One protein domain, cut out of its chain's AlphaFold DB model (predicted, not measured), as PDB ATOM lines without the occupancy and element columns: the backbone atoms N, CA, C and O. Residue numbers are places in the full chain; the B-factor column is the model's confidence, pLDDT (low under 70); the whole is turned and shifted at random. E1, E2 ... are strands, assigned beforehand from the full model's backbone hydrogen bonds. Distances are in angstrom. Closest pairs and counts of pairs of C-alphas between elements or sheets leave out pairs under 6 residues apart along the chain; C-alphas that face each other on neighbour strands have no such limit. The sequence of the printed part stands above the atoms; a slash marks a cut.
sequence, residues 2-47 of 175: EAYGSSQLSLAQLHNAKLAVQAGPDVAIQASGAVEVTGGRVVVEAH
ATOM      1  N   GLU A   2      37.333  58.005  72.039       26.03
ATOM      2  CA  GLU A   2      36.780  58.795  73.138       26.03
ATOM      3  C   GLU A   2      37.194  58.116  74.442       26.03
ATOM      4  O   GLU A   2      36.972  56.918  74.620       26.03
ATOM      5  N   ALA A   3      37.882  58.854  75.310       32.38
ATOM      6  CA  ALA A   3      38.252  58.368  76.628       32.38
ATOM      7  C   ALA A   3      37.073  58.608  77.576       32.38
ATOM      8  O   ALA A   3      36.762  59.746  77.917       32.38
ATOM      9  N   TYR A   4      36.430  57.519  77.986       42.00
ATOM     10  CA  TYR A   4      35.437  57.486  79.054       42.00
ATOM     11  C   TYR A   4      36.097  56.890  80.299       42.00
ATOM     12  O   TYR A   4      36.764  55.859  80.198       42.00
ATOM     13  N   GLY A   5      35.920  57.503  81.471       60.59
ATOM     14  CA  GLY A   5      36.393  56.901  82.717       60.59
ATOM     15  C   GLY A   5      36.403  57.833  83.922       60.59
ATOM     16  O   GLY A   5      36.341  59.053  83.798       60.59
ATOM     17  N   SER A   6      36.503  57.221  85.098       72.38
ATOM     18  CA  SER A   6      36.770  57.873  86.379       72.38
ATOM     19  C   SER A   6      38.121  57.401  86.908       72.38
ATOM     20  O   SER A   6      38.440  56.218  86.795       72.38
ATOM     21  N   SER A   7      38.868  58.291  87.552       70.62
ATOM     22  CA  SER A   7      40.100  57.947  88.268       70.62
ATOM     23  C   SER A   7      39.979  58.406  89.715       70.62
ATOM     24  O   SER A   7      39.551  59.531  89.965       70.62
ATOM     25  N   GLN A   8      40.371  57.554  90.663       76.88
ATOM     26  CA  GLN A   8      40.431  57.903  92.082       76.88
ATOM     27  C   GLN A   8      41.888  57.941  92.538       76.88
ATOM     28  O   GLN A   8      42.641  56.995  92.315       76.88
ATOM     29  N   LEU A   9      42.270  59.029  93.204       74.94
ATOM     30  CA  LEU A   9      43.570  59.182  93.844       74.94
ATOM     31  C   LEU A   9      43.348  59.495  95.325       74.94
ATOM     32  O   LEU A   9      42.568  60.379  95.666       74.94
ATOM     33  N   SER A  10      44.027  58.757  96.199       69.31
ATOM     34  CA  SER A  10      43.971  58.943  97.648       69.31
ATOM     35  C   SER A  10      45.385  58.921  98.210       69.31
ATOM     36  O   SER A  10      46.170  58.032  97.882       69.31
ATOM     37  N   LEU A  11      45.709  59.899  99.055       67.62
ATOM     38  CA  LEU A  11      46.923  59.892  99.864       67.62
ATOM     39  C   LEU A  11      46.533  59.495 101.288       67.62
ATOM     40  O   LEU A  11      46.061  60.320 102.067       67.62
ATOM     41  N   ALA A  12      46.713  58.220 101.622       56.75
ATOM     42  CA  ALA A  12      46.614  57.744 102.997       56.75
ATOM     43  C   ALA A  12      48.009  57.774 103.650       56.75
ATOM     44  O   ALA A  12      49.002  57.480 102.993       56.75
ATOM     45  N   GLN A  13      48.076  58.086 104.951       58.03
ATOM     46  CA  GLN A  13      49.267  57.926 105.813       58.03
ATOM     47  C   GLN A  13      50.430  58.924 105.639       58.03
ATOM     48  O   GLN A  13      51.465  58.759 106.283       58.03
ATOM     49  N   LEU A  14      50.282  59.990 104.849       60.69
ATOM     50  CA  LEU A  14      51.284  61.059 104.782       60.69
ATOM     51  C   LEU A  14      50.841  62.278 105.600       60.69
ATOM     52  O   LEU A  14      49.873  62.957 105.257       60.69
ATOM     53  N   HIS A  15      51.573  62.577 106.671       55.25
ATOM     54  CA  HIS A  15      51.375  63.796 107.452       55.25
ATOM     55  C   HIS A  15      51.700  65.022 106.574       55.25
ATOM     56  O   HIS A  15      52.798  65.110 106.027       55.25
ATOM     57  N   ASN A  16      50.760  65.968 106.445       64.19
ATOM     58  CA  ASN A  16      50.878  67.215 105.664       64.19
ATOM     59  C   ASN A  16      51.006  67.065 104.135       64.19
ATOM     60  O   ASN A  16      51.475  67.990 103.468       64.19
ATOM     61  N   ALA A  17      50.593  65.939 103.552       68.38
ATOM     62  CA  ALA A  17      50.562  65.829 102.099       68.38
ATOM     63  C   ALA A  17      49.436  66.676 101.488       68.38
ATOM     64  O   ALA A  17      48.316  66.717 101.997       68.38
ATOM     65  N   LYS A  18      49.746  67.326 100.366       72.81
ATOM     66  CA  LYS A  18      48.810  68.111  99.561       72.81
ATOM     67  C   LYS A  18      48.642  67.436  98.206       72.81
ATOM     68  O   LYS A  18      49.629  67.043  97.585       72.81
ATOM     69  N   LEU A  19      47.402  67.323  97.749       77.94
ATOM     70  CA  LEU A  19      47.081  66.885  96.393       77.94
ATOM     71  C   LEU A  19      46.905  68.105  95.494       77.94
ATOM     72  O   LEU A  19      46.237  69.060  95.877       77.94
ATOM     73  N   ALA A  20      47.491  68.060  94.301       80.81
ATOM     74  CA  ALA A  20      47.232  69.025  93.240       80.81
ATOM     75  C   ALA A  20      46.647  68.281  92.038       80.81
ATOM     76  O   ALA A  20      47.226  67.293  91.580       80.81
ATOM     77  N   VAL A  21      45.495  68.737  91.548       80.88
ATOM     78  CA  VAL A  21      44.785  68.133  90.417       80.88
ATOM     79  C   VAL A  21      44.553  69.194  89.349       80.88
ATOM     80  O   VAL A  21      43.942  70.227  89.612       80.88
ATOM     81  N   GLN A  22      45.007  68.913  88.129       82.06
ATOM     82  CA  GLN A  22      44.661  69.689  86.942       82.06
ATOM     83  C   GLN A  22      43.725  68.860  86.068       82.06
ATOM     84  O   GLN A  22      44.056  67.730  85.710       82.06
ATOM     85  N   ALA A  23      42.569  69.418  85.718       82.25
ATOM     86  CA  ALA A  23      41.567  68.709  84.933       82.25
ATOM     87  C   ALA A  23      41.101  69.504  83.712       82.25
ATOM     88  O   ALA A  23      41.112  70.737  83.700       82.25
ATOM     89  N   GLY A  24      40.655  68.775  82.688       81.25
ATOM     90  CA  GLY A  24      40.012  69.360  81.514       81.25
ATOM     91  C   GLY A  24      38.686  70.062  81.855       81.25
ATOM     92  O   GLY A  24      38.108  69.817  82.916       81.25
ATOM     93  N   PRO A  25      38.180  70.923  80.959       77.62
ATOM     94  CA  PRO A  25      37.050  71.819  81.231       77.62
ATOM     95  C   PRO A  25      35.711  71.115  81.490       77.62
ATOM     96  O   PRO A  25      34.855  71.707  82.132       77.62
ATOM     97  N   ASP A  26      35.533  69.871  81.037       82.00
ATOM     98  CA  ASP A  26      34.296  69.094  81.220       82.00
ATOM     99  C   ASP A  26      34.400  68.009  82.305       82.00
ATOM    100  O   ASP A  26      33.493  67.196  82.473       82.00
ATOM    101  N   VAL A  27      35.495  67.986  83.068       79.69
ATOM    102  CA  VAL A  27      35.708  66.993  84.129       79.69
ATOM    103  C   VAL A  27      35.014  67.441  85.416       79.69
ATOM    104  O   VAL A  27      35.253  68.545  85.906       79.69
ATOM    105  N   ALA A  28      34.176  66.577  85.989       81.75
ATOM    106  CA  ALA A  28      33.672  66.741  87.350       81.75
ATOM    107  C   ALA A  28      34.697  66.200  88.356       81.75
ATOM    108  O   ALA A  28      35.271  65.129  88.156       81.75
ATOM    109  N   ILE A  29      34.929  66.942  89.435       78.25
ATOM    110  CA  ILE A  29      35.921  66.630  90.462       78.25
ATOM    111  C   ILE A  29      35.224  66.650  91.814       78.25
ATOM    112  O   ILE A  29      34.556  67.617  92.171       78.25
ATOM    113  N   GLN A  30      35.422  65.598  92.593       79.62
ATOM    114  CA  GLN A  30      35.060  65.566  94.002       79.62
ATOM    115  C   GLN A  30      36.357  65.542  94.817       79.62
ATOM    116  O   GLN A  30      37.197  64.667  94.611       79.62
ATOM    117  N   ALA A  31      36.546  66.516  95.706       78.25
ATOM    118  CA  ALA A  31      37.782  66.706  96.461       78.25
ATOM    119  C   ALA A  31      37.489  66.841  97.960       78.25
ATOM    120  O   ALA A  31      36.641  67.631  98.350       78.25
ATOM    121  N   SER A  32      38.194  66.093  98.812       72.50
ATOM    122  CA  SER A  32      38.114  66.212 100.279       72.50
ATOM    123  C   SER A  32      39.483  66.536 100.869       72.50
ATOM    124  O   SER A  32      40.458  65.863 100.526       72.50
ATOM    125  N   GLY A  33      39.550  67.469 101.820       73.06
ATOM    126  CA  GLY A  33      40.784  67.813 102.537       73.06
ATOM    127  C   GLY A  33      41.657  68.841 101.807       73.06
ATOM    128  O   GLY A  33      41.162  69.651 101.029       73.06
ATOM    129  N   ALA A  34      42.967  68.826 102.078       74.62
ATOM    130  CA  ALA A  34      43.927  69.773 101.502       74.62
ATOM    131  C   ALA A  34      44.249  69.437 100.031       74.62
ATOM    132  O   ALA A  34      45.287  68.848  99.715       74.62
ATOM    133  N   VAL A  35      43.337  69.813  99.132       79.00
ATOM    134  CA  VAL A  35      43.453  69.615  97.683       79.00
ATOM    135  C   VAL A  35      43.433  70.965  96.976       79.00
ATOM    136  O   VAL A  35      42.559  71.791  97.217       79.00
ATOM    137  N   GLU A  36      44.389  71.184  96.082       82.62
ATOM    138  CA  GLU A  36      44.354  72.279  95.117       82.62
ATOM    139  C   GLU A  36      43.845  71.747  93.778       82.62
ATOM    140  O   GLU A  36      44.373  70.769  93.243       82.62
ATOM    141  N   VAL A  37      42.799  72.379  93.251       79.31
ATOM    142  CA  VAL A  37      42.147  71.975  92.006       79.31
ATOM    143  C   VAL A  37      42.193  73.132  91.017       79.31
ATOM    144  O   VAL A  37      41.732  74.229  91.327       79.31
ATOM    145  N   THR A  38      42.699  72.863  89.815       80.31
ATOM    146  CA  THR A  38      42.753  73.824  88.707       80.31
ATOM    147  C   THR A  38      42.020  73.259  87.489       80.31
ATOM    148  O   THR A  38      42.347  72.171  87.007       80.31
ATOM    149  N   GLY A  39      41.046  74.004  86.959       80.06
ATOM    150  CA  GLY A  39      40.160  73.541  85.882       80.06
ATOM    151  C   GLY A  39      38.951  72.757  86.405       80.06
ATOM    152  O   GLY A  39      38.539  72.945  87.548       80.06
ATOM    153  N   GLY A  40      38.381  71.883  85.570       74.94
ATOM    154  CA  GLY A  40      37.148  71.151  85.883       74.94
ATOM    155  C   GLY A  40      35.873  71.994  85.751       74.94
ATOM    156  O   GLY A  40      35.897  73.223  85.802       74.94
ATOM    157  N   ARG A  41      34.739  71.313  85.565       77.06
ATOM    158  CA  ARG A  41      33.422  71.944  85.394       77.06
ATOM    159  C   ARG A  41      32.666  72.111  86.705       77.06
ATOM    160  O   ARG A  41      31.946  73.086  86.890       77.06
ATOM    161  N   VAL A  42      32.797  71.123  87.585       71.44
ATOM    162  CA  VAL A  42      32.126  71.054  88.886       71.44
ATOM    163  C   VAL A  42      33.146  70.538  89.889       71.44
ATOM    164  O   VAL A  42      33.669  69.442  89.701       71.44
ATOM    165  N   VAL A  43      33.426  71.317  90.932       66.44
ATOM    166  CA  VAL A  43      34.273  70.903  92.058       66.44
ATOM    167  C   VAL A  43      33.386  70.781  93.289       66.44
ATOM    168  O   VAL A  43      32.820  71.774  93.740       66.44
ATOM    169  N   VAL A  44      33.232  69.564  93.805       68.56
ATOM    170  CA  VAL A  44      32.436  69.281  95.006       68.56
ATOM    171  C   VAL A  44      33.377  69.030  96.172       68.56
ATOM    172  O   VAL A  44      34.207  68.120  96.111       68.56
ATOM    173  N   GLU A  45      33.231  69.802  97.245       66.62
ATOM    174  CA  GLU A  45      33.906  69.500  98.503       66.62
ATOM    175  C   GLU A  45      33.273  68.248  99.125       66.62
ATOM    176  O   GLU A  45      32.109  68.235  99.525       66.62
ATOM    177  N   ALA A  46      34.035  67.159  99.180       66.19
ATOM    178  CA  ALA A  46      33.645  65.950  99.878       66.19
ATOM    179  C   ALA A  46      33.832  66.167 101.380       66.19
ATOM    180  O   ALA A  46      34.904  65.949 101.947       66.19
ATOM    181  N   HIS A  47      32.760  66.618 102.019       68.56
ATOM    182  CA  HIS A  47      32.702  66.736 103.459       68.56
ATOM    183  C   HIS A  47      32.467  65.362 104.099       68.56
ATOM    184  O   HIS A  47      31.563  64.626 103.695       68.56
TER     185      HIS A  47
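AT A GLANCE: This is residues 2 to 47 of the 175 residues of an uncharacterized protein of Candidatus Rokubacteria bacterium (UniProt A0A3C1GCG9). With little regular structure, the chain winds in two stacked turns, E1 and E2 in one, E3 and E4 in the next, and a long unnamed stretch, residues 2 to 18, runs past the first turn and folds back into E1. The printed part has 46 residues, with no named helix and four strands in the order E1, E2, E3, E4; it is all strand, with 18 residues in named elements. The two sheets, E1 = E3 and E2 = E4, are parallel. It is only just loose, close to compact, with a radius of gyration of the C-alphas of 11.4 A, spanning 37 by 18 by 17 A.

IN THESE COORDINATES: E1, residues 19 to 23, begins at C-alpha (47.081, 66.885, 96.393) and is 12.8 A long. E2 is residues 28 to 31, 10.0 A; E3, residues 35 to 39, 12.9 A; E4, residues 42 to 45, 9.9 A, ending at C-alpha (33.906, 69.500, 98.503).

HOW THE PARTS SIT: E1 and E3 are parallel at 13 degrees, with N 36 and O 19 2.8 A apart, within hydrogen-bond range. E2 and E4 are parallel at 16 degrees, with N 29 and O 42 at 2.8 A. E1 and E4 are apart.

THE WHOLE: The printed part has no cut, and its three links are tight. Model confidence is under 70 at residues 2 to 5, 10 to 17 and 43 to 47.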